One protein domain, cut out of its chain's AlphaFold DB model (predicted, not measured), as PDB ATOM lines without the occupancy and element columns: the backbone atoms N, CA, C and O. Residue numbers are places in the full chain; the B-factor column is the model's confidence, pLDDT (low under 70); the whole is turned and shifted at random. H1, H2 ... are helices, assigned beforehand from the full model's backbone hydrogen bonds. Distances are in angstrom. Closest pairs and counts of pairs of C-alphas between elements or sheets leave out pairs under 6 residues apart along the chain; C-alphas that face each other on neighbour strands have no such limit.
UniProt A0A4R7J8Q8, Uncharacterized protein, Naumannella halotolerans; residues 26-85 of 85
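AT A GLANCE: This is residues 26 to 85 of the 85 residues of an uncharacterized protein of Naumannella halotolerans (UniProt A0A4R7J8Q8). Four short helices are set in a small ring, H1, H2, H3 and H4 in chain order, each packed on the next, and H4 comes back to H1 to close the ring by a thin contact of 3 pairs of C-alphas. H4 has H1 and H3 at small angles to it, H1 running its way and H3 folded back against it, while H2, on the side of the ring across from H4 and apart from it, stands about perpendicular to H1 and at a steep tilt to H3. The printed part has 60 residues with four named helices and no named strand, and its class is all helix. It is compact, with a radius of gyration of the C-alphas of 10.3 A, and rounded, its C-alphas spanning 26 by 24 by 19 A.

IN THESE COORDINATES: Find C-alpha 26 at (-24.792, 33.101, -28.209); there H1 begins, and it runs from residue 26 to residue 36, 15.1 A from first to last C-alpha. After a tight link of 3 residues look for H2, residues 40 to 47, 10.7 A long. A short link of 9 residues leads to H3, residues 57 to 62, 8.7 A long, which begins at C-alpha 57 (-13.358, 28.722, -33.478). A tight link of 4 residues then brings you to H4, residues 67 to 77, 15.0 A long, ending at C-alpha 77 (-13.455, 17.640, -32.649).

HOW THE PARTS SIT: Start at H1, which touches H2; their closest C-alphas, those of Asp 33 and Ser 41, are 5.5 A apart, and their lines are about perpendicular at 79 degrees. Next, H2 touches H3, with the C-alphas of Ala 45 and Val 57 closest at 4.9 A, at a steep tilt of 66 degrees, the same way. H3 and H4 form a helical hairpin: they touch, with the C-alphas of Val 57 and Ile 70 closest at 6.6 A, at a shallow tilt of 23 degrees, opposite ways. H4 and H1 only just touch, with 3 pairs of C-alphas within 8 A; the closest are those of Leu 28 and Trp 71, 6.4 A apart. They run the same way at a shallow tilt of 13 degrees. H1 and H3 are apart, and so are H2 and H4. In H1, H2, H3 and H4 every backbone O i to N i+4 pair is within hydrogen-bond range.

THE WHOLE: The two C-alphas farthest apart are those of Ala 62 and Ala 83, at 27.9 A. The printed part has no cut, and no link between its named helices is long. After H4 look along residues 78 to 85, which hold no named helix; Arg 85 is the chain's last residue. The mean pLDDT of the printed part is 95.0, and no printed residue is under 70.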
ATOM      1  N   THR A  26     -24.506  33.409 -29.620       96.25
ATOM      2  CA  THR A  26     -24.792  33.101 -28.209       96.25
ATOM      3  C   THR A  26     -24.994  31.604 -27.983       96.25
ATOM      4  O   THR A  26     -24.382  31.044 -27.085       96.25
ATOM      5  N   GLU A  27     -25.765  30.944 -28.851       95.44
ATOM      6  CA  GLU A  27     -26.020  29.497 -28.790       95.44
ATOM      7  C   GLU A  27     -24.724  28.688 -28.972       95.44
ATOM      8  O   GLU A  27     -24.493  27.711 -28.266       95.44
ATOM      9  N   LEU A  28     -23.842  29.097 -29.894       96.56
ATOM     10  CA  LEU A  28     -22.533  28.459 -30.066       96.56
ATOM     11  C   LEU A  28     -21.722  28.513 -28.763       96.56
ATOM     12  O   LEU A  28     -21.139  27.507 -28.354       96.56
ATOM     13  N   TRP A  29     -21.697  29.676 -28.110       97.12
ATOM     14  CA  TRP A  29     -20.987  29.847 -26.846       97.12
ATOM     15  C   TRP A  29     -21.631  29.073 -25.701       97.12
ATOM     16  O   TRP A  29     -20.909  28.433 -24.949       97.12
ATOM     17  N   GLU A  30     -22.959  29.042 -25.607       96.75
ATOM     18  CA  GLU A  30     -23.676  28.244 -24.606       96.75
ATOM     19  C   GLU A  30     -23.350  26.753 -24.732       96.75
ATOM     20  O   GLU A  30     -23.107  26.081 -23.728       96.75
ATOM     21  N   ARG A  31     -23.271  26.225 -25.959       95.69
ATOM     22  CA  ARG A  31     -22.872  24.830 -26.184       95.69
ATOM     23  C   ARG A  31     -21.410  24.576 -25.824       95.69
ATOM     24  O   ARG A  31     -21.111  23.576 -25.175       95.69
ATOM     25  N   LEU A  32     -20.494  25.469 -26.201       96.19
ATOM     26  CA  LEU A  32     -19.087  25.360 -25.799       96.19
ATOM     27  C   LEU A  32     -18.941  25.394 -24.271       96.19
ATOM     28  O   LEU A  32     -18.266  24.541 -23.700       96.19
ATOM     29  N   ASP A  33     -19.618  26.328 -23.606       96.31
ATOM     30  CA  ASP A  33     -19.610  26.474 -22.150       96.31
ATOM     31  C   ASP A  33     -20.221  25.245 -21.460       96.31
ATOM     32  O   ASP A  33     -19.711  24.807 -20.429       96.31
ATOM     33  N   LYS A  34     -21.257  24.632 -22.046       94.81
ATOM     34  CA  LYS A  34     -21.865  23.388 -21.548       94.81
ATOM     35  C   LYS A  34     -20.868  22.226 -21.502       94.81
ATOM     36  O   LYS A  34     -20.886  21.461 -20.539       94.81
ATOM     37  N   HIS A  35     -20.025  22.071 -22.525       93.69
ATOM     38  CA  HIS A  35     -19.116  20.919 -22.634       93.69
ATOM     39  C   HIS A  35     -17.721  21.172 -22.054       93.69
ATOM     40  O   HIS A  35     -17.105  20.249 -21.527       93.69
ATOM     41  N   LEU A  36     -17.219  22.404 -22.133       93.00
ATOM     42  CA  LEU A  36     -15.856  22.763 -21.730       93.00
ATOM     43  C   LEU A  36     -15.815  23.569 -20.428       93.00
ATOM     44  O   LEU A  36     -14.769  23.655 -19.791       93.00
ATOM     45  N   GLY A  37     -16.946  24.139 -20.014       93.19
ATOM     46  CA  GLY A  37     -17.032  25.102 -18.924       93.19
ATOM     47  C   GLY A  37     -16.724  26.533 -19.393       93.19
ATOM     48  O   GLY A  37     -15.850  26.731 -20.240       93.19
ATOM     49  N   PRO A  38     -17.377  27.556 -18.809       90.50
ATOM     50  CA  PRO A  38     -17.313  28.943 -19.288       90.50
ATOM     51  C   PRO A  38     -15.921  29.584 -19.206       90.50
ATOM     52  O   PRO A  38     -15.614  30.510 -19.952       90.50
ATOM     53  N   ALA A  39     -15.062  29.102 -18.302       87.88
ATOM     54  CA  ALA A  39     -13.692  29.594 -18.174       87.88
ATOM     55  C   ALA A  39     -12.752  28.999 -19.237       87.88
ATOM     56  O   ALA A  39     -11.867  29.689 -19.738       87.88
ATOM     57  N   TYR A  40     -12.931  27.721 -19.581       93.31
ATOM     58  CA  TYR A  40     -12.020  27.010 -20.479       93.31
ATOM     59  C   TYR A  40     -12.463  27.071 -21.944       93.31
ATOM     60  O   TYR A  40     -11.616  27.046 -22.835       93.31
ATOM     61  N   SER A  41     -13.763  27.234 -22.209       96.50
ATOM     62  CA  SER A  41     -14.328  27.328 -23.560       96.50
ATOM     63  C   SER A  41     -13.644  28.387 -24.427       96.50
ATOM     64  O   SER A  41     -13.373  28.143 -25.600       96.50
ATOM     65  N   ARG A  42     -13.314  29.548 -23.846       95.94
ATOM     66  CA  ARG A  42     -12.657  30.666 -24.540       95.94
ATOM     67  C   ARG A  42     -11.232  30.323 -24.952       95.94
ATOM     68  O   ARG A  42     -10.889  30.464 -26.119       95.94
ATOM     69  N   VAL A  43     -10.444  29.797 -24.016       96.44
ATOM     70  CA  VAL A  43      -9.062  29.365 -24.272       96.44
ATOM     71  C   VAL A  43      -9.042  28.253 -25.316       96.44
ATOM     72  O   VAL A  43      -8.271  28.298 -26.269       96.44
ATOM     73  N   TRP A  44      -9.937  27.272 -25.183       97.06
ATOM     74  CA  TRP A  44     -10.035  26.180 -26.141       97.06
ATOM     75  C   TRP A  44     -10.382  26.690 -27.548       97.06
ATOM     76  O   TRP A  44      -9.719  26.306 -28.511       97.06
ATOM     77  N   ALA A  45     -11.351  27.605 -27.652       97.94
ATOM     78  CA  ALA A  45     -11.794  28.223 -28.903       97.94
ATOM     79  C   ALA A  45     -10.709  29.053 -29.614       97.94
ATOM     80  O   ALA A  45     -10.811  29.266 -30.823       97.94
ATOM     81  N   GLU A  46      -9.700  29.525 -28.879       97.81
ATOM     82  CA  GLU A  46      -8.541  30.264 -29.401       97.81
ATOM     83  C   GLU A  46      -7.380  29.360 -29.817       97.81
ATOM     84  O   GLU A  46      -6.584  29.749 -30.662       97.81
ATOM     85  N   GLN A  47      -7.251  28.176 -29.215       96.88
ATOM     86  CA  GLN A  47      -6.037  27.360 -29.333       96.88
ATOM     87  C   GLN A  47      -6.229  26.074 -30.140       96.88
ATOM     88  O   GLN A  47      -5.252  25.497 -30.616       96.88
ATOM     89  N   ASN A  48      -7.466  25.598 -30.295       96.25
ATOM     90  CA  ASN A  48      -7.737  24.310 -30.927       96.25
ATOM     91  C   ASN A  48      -8.169  24.511 -32.375       96.25
ATOM     92  O   ASN A  48      -9.261  25.006 -32.655       96.25
ATOM     93  N   VAL A  49      -7.299  24.106 -33.301       97.50
ATOM     94  CA  VAL A  49      -7.601  24.083 -34.733       97.50
ATOM     95  C   VAL A  49      -8.609  22.971 -35.007       97.50
ATOM     96  O   VAL A  49      -8.355  21.805 -34.708       97.50
ATOM     97  N   LEU A  50      -9.745  23.328 -35.605       97.38
ATOM     98  CA  LEU A  50     -10.789  22.385 -35.989       97.38
ATOM     99  C   LEU A  50     -10.417  21.738 -37.333       97.38
ATOM    100  O   LEU A  50     -10.359  22.458 -38.337       97.38
ATOM    101  N   PRO A  51     -10.209  20.407 -37.410       93.38
ATOM    102  CA  PRO A  51      -9.749  19.750 -38.637       93.38
ATOM    103  C   PRO A  51     -10.633  20.036 -39.859       93.38
ATOM    104  O   PRO A  51     -10.120  20.318 -40.939       93.38
ATOM    105  N   GLY A  52     -11.961  20.060 -39.680       92.19
ATOM    106  CA  GLY A  52     -12.923  20.341 -40.753       92.19
ATOM    107  C   GLY A  52     -12.941  21.789 -41.268       92.19
ATOM    108  O   GLY A  52     -13.564  22.058 -42.298       92.19
ATOM    109  N   LEU A  53     -12.277  22.729 -40.580       96.44
ATOM    110  CA  LEU A  53     -12.194  24.147 -40.969       96.44
ATOM    111  C   LEU A  53     -10.759  24.645 -41.196       96.44
ATOM    112  O   LEU A  53     -10.581  25.737 -41.743       96.44
ATOM    113  N   GLY A  54      -9.753  23.877 -40.762       97.81
ATOM    114  CA  GLY A  54      -8.340  24.259 -40.818       97.81
ATOM    115  C   GLY A  54      -8.003  25.507 -39.997       97.81
ATOM    116  O   GLY A  54      -6.992  26.144 -40.263       97.81
ATOM    117  N   ARG A  55      -8.868  25.886 -39.050       98.25
ATOM    118  CA  ARG A  55      -8.745  27.086 -38.212       98.25
ATOM    119  C   ARG A  55      -9.450  26.886 -36.875       98.25
ATOM    120  O   ARG A  55     -10.233  25.948 -36.716       98.25
ATOM    121  N   THR A  56      -9.168  27.752 -35.921       98.56
ATOM    122  CA  THR A  56      -9.801  27.772 -34.597       98.56
ATOM    123  C   THR A  56     -11.236  28.305 -34.665       98.56
ATOM    124  O   THR A  56     -11.663  28.879 -35.669       98.56
ATOM    125  N   VAL A  57     -12.005  28.144 -33.582       98.38
ATOM    126  CA  VAL A  57     -13.358  28.722 -33.478       98.38
ATOM    127  C   VAL A  57     -13.305  30.241 -33.635       98.38
ATOM    128  O   VAL A  57     -14.112  30.810 -34.365       98.38
ATOM    129  N   ARG A  58     -12.356  30.912 -32.970       98.25
ATOM    130  CA  ARG A  58     -12.248  32.378 -33.006       98.25
ATOM    131  C   ARG A  58     -11.884  32.902 -34.390       98.25
ATOM    132  O   ARG A  58     -12.511  33.859 -34.837       98.25
ATOM    133  N   GLU A  59     -10.952  32.251 -35.079       98.62
ATOM    134  CA  GLU A  59     -10.625  32.576 -36.474       98.62
ATOM    135  C   GLU A  59     -11.831  32.342 -37.389       98.62
ATOM    136  O   GLU A  59     -12.179  33.207 -38.181       98.62
ATOM    137  N   ALA A  60     -12.548  31.224 -37.227       98.44
ATOM    138  CA  ALA A  60     -13.739  30.944 -38.027       98.44
ATOM    139  C   ALA A  60     -14.849  31.995 -37.844       98.44
ATOM    140  O   ALA A  60     -15.499  32.363 -38.822       98.44
ATOM    141  N   ILE A  61     -15.056  32.491 -36.617       98.06
ATOM    142  CA  ILE A  61     -15.985  33.600 -36.347       98.06
ATOM    143  C   ILE A  61     -15.507  34.877 -37.048       98.06
ATOM    144  O   ILE A  61     -16.306  35.535 -37.712       98.06
ATOM    145  N   ALA A  62     -14.218  35.215 -36.929       98.06
ATOM    146  CA  ALA A  62     -13.640  36.401 -37.563       98.06
ATOM    147  C   ALA A  62     -13.748  36.357 -39.099       98.06
ATOM    148  O   ALA A  62     -14.018  37.377 -39.729       98.06
ATOM    149  N   ASP A  63     -13.628  35.166 -39.684       97.88
ATOM    150  CA  ASP A  63     -13.751  34.924 -41.123       97.88
ATOM    151  C   ASP A  63     -15.210  34.811 -41.610       97.88
ATOM    152  O   ASP A  63     -15.456  34.535 -42.786       97.88
ATOM    153  N   GLY A  64     -16.196  34.989 -40.723       97.06
ATOM    154  CA  GLY A  64     -17.618  34.964 -41.074       97.06
ATOM    155  C   GLY A  64     -18.172  33.571 -41.400       97.06
ATOM    156  O   GLY A  64     -19.209  33.457 -42.060       97.06
ATOM    157  N   VAL A  65     -17.513  32.496 -40.955       97.38
ATOM    158  CA  VAL A  65     -18.035  31.131 -41.104       97.38
ATOM    159  C   VAL A  65     -19.339  31.001 -40.313       97.38
ATOM    160  O   VAL A  65     -19.438  31.447 -39.171       97.38
ATOM    161  N   SER A  66     -20.358  30.361 -40.896       96.19
ATOM    162  CA  SER A  66     -21.644  30.208 -40.211       96.19
ATOM    163  C   SER A  66     -21.490  29.445 -38.892       96.19
ATOM    164  O   SER A  66     -20.860  28.387 -38.838       96.19
ATOM    165  N   PHE A  67     -22.126  29.933 -37.822       96.88
ATOM    166  CA  PHE A  67     -22.003  29.314 -36.499       96.88
ATOM    167  C   PHE A  67     -22.475  27.853 -36.474       96.88
ATOM    168  O   PHE A  67     -21.939  27.057 -35.712       96.88
ATOM    169  N   LYS A  68     -23.413  27.463 -37.353       94.69
ATOM    170  CA  LYS A  68     -23.829  26.056 -37.515       94.69
ATOM    171  C   LYS A  68     -22.671  25.196 -38.016       94.69
ATOM    172  O   LYS A  68     -22.448  24.107 -37.505       94.69
ATOM    173  N   ARG A  69     -21.900  25.690 -38.990       96.62
ATOM    174  CA  ARG A  69     -20.724  24.985 -39.511       96.62
ATOM    175  C   ARG A  69     -19.599  24.923 -38.477       96.62
ATOM    176  O   ARG A  69     -18.950  23.889 -38.367       96.62
ATOM    177  N   ILE A  70     -19.405  25.995 -37.709       97.94
ATOM    178  CA  ILE A  70     -18.462  26.006 -36.584       97.94
ATOM    179  C   ILE A  70     -18.868  24.955 -35.550       97.94
ATOM    180  O   ILE A  70     -18.040  24.137 -35.168       97.94
ATOM    181  N   TRP A  71     -20.146  24.920 -35.166       96.56
ATOM    182  CA  TRP A  71     -20.656  23.932 -34.221       96.56
ATOM    183  C   TRP A  71     -20.435  22.496 -34.700       96.56
ATOM    184  O   TRP A  71     -19.927  21.691 -33.934       96.56
ATOM    185  N   LEU A  72     -20.733  22.176 -35.964       96.00
ATOM    186  CA  LEU A  72     -20.504  20.827 -36.497       96.00
ATOM    187  C   LEU A  72     -19.029  20.411 -36.406       96.00
ATOM    188  O   LEU A  72     -18.736  19.284 -36.022       96.00
ATOM    189  N   ALA A  73     -18.104  21.324 -36.703       97.44
ATOM    190  CA  ALA A  73     -16.675  21.043 -36.601       97.44
ATOM    191  C   ALA A  73     -16.203  20.896 -35.140       97.44
ATOM    192  O   ALA A  73     -15.351  20.058 -34.854       97.44
ATOM    193  N   VAL A  74     -16.773  21.669 -34.209       97.12
ATOM    194  CA  VAL A  74     -16.550  21.496 -32.763       97.12
ATOM    195  C   VAL A  74     -17.105  20.157 -32.282       97.12
ATOM    196  O   VAL A  74     -16.419  19.448 -31.555       97.12
ATOM    197  N   TRP A  75     -18.321  19.799 -32.700       95.56
ATOM    198  CA  TRP A  75     -18.986  18.543 -32.358       95.56
ATOM    199  C   TRP A  75     -18.140  17.336 -32.780       95.56
ATOM    200  O   TRP A  75     -17.952  16.421 -31.980       95.56
ATOM    201  N   GLU A  76     -17.562  17.376 -33.986       95.44
ATOM    202  CA  GLU A  76     -16.612  16.363 -34.465       95.44
ATOM    203  C   GLU A  76     -15.318  16.359 -33.638       95.44
ATOM    204  O   GLU A  76     -14.882  15.300 -33.196       95.44
ATOM    205  N   ALA A  77     -14.720  17.528 -33.383       95.31
ATOM    206  CA  ALA A  77     -13.455  17.640 -32.649       95.31
ATOM    207  C   ALA A  77     -13.551  17.207 -31.175       95.31
ATOM    208  O   ALA A  77     -12.568  16.743 -30.603       95.31
ATOM    209  N   LEU A  78     -14.722  17.378 -30.559       93.81
ATOM    210  CA  LEU A  78     -15.014  16.951 -29.190       93.81
ATOM    211  C   LEU A  78     -15.603  15.531 -29.118       93.81
ATOM    212  O   LEU A  78     -15.895  15.063 -28.018       93.81
ATOM    213  N   GLU A  79     -15.792  14.866 -30.265       92.62
ATOM    214  CA  GLU A  79     -16.364  13.518 -30.383       92.62
ATOM    215  C   GLU A  79     -17.704  13.368 -29.634       92.62
ATOM    216  O   GLU A  79     -17.965  12.387 -28.930       92.62
ATOM    217  N   LEU A  80     -18.564  14.382 -29.758       89.94
ATOM    218  CA  LEU A  80     -19.839  14.440 -29.045       89.94
ATOM    219  C   LEU A  80     -20.852  13.418 -29.600       89.94
ATOM    220  O   LEU A  80     -20.785  13.013 -30.763       89.94
ATOM    221  N   PRO A  81     -21.843  12.984 -28.798       88.19
ATOM    222  CA  PRO A  81     -22.861  12.050 -29.269       88.19
ATOM    223  C   PRO A  81     -23.763  12.677 -30.343       88.19
ATOM    224  O   PRO A  81     -24.059  13.871 -30.321       88.19
ATOM    225  N   ALA A  82     -24.289  11.843 -31.248       84.81
ATOM    226  CA  ALA A  82     -25.146  12.268 -32.365       84.81
ATOM    227  C   ALA A  82     -26.400  13.059 -31.951       84.81
ATOM    228  O   ALA A  82     -26.915  13.843 -32.741       84.81
ATOM    229  N   ALA A  83     -26.881  12.882 -30.717       84.44
ATOM    230  CA  ALA A  83     -28.017  13.631 -30.179       84.44
ATOM    231  C   ALA A  83     -27.733  15.132 -29.968       84.44
ATOM    232  O   ALA A  83     -28.671  15.897 -29.760       84.44
ATOM    233  N   GLU A  84     -26.464  15.543 -30.000       81.12
ATOM    234  CA  GLU A  84     -26.014  16.920 -29.754       81.12
ATOM    235  C   GLU A  84     -25.467  17.598 -31.020       81.12
ATOM    236  O   GLU A  84     -24.822  18.639 -30.937       81.12
ATOM    237  N   ARG A  85     -25.699  17.005 -32.195       83.00
ATOM    238  CA  ARG A  85     -25.197  17.518 -33.472       83.00
ATOM    239  C   ARG A  85     -25.909  18.790 -33.924       83.00
ATOM    240  O   ARG A  85     -27.155  18.841 -33.859       83.00
TER     241      ARG A  85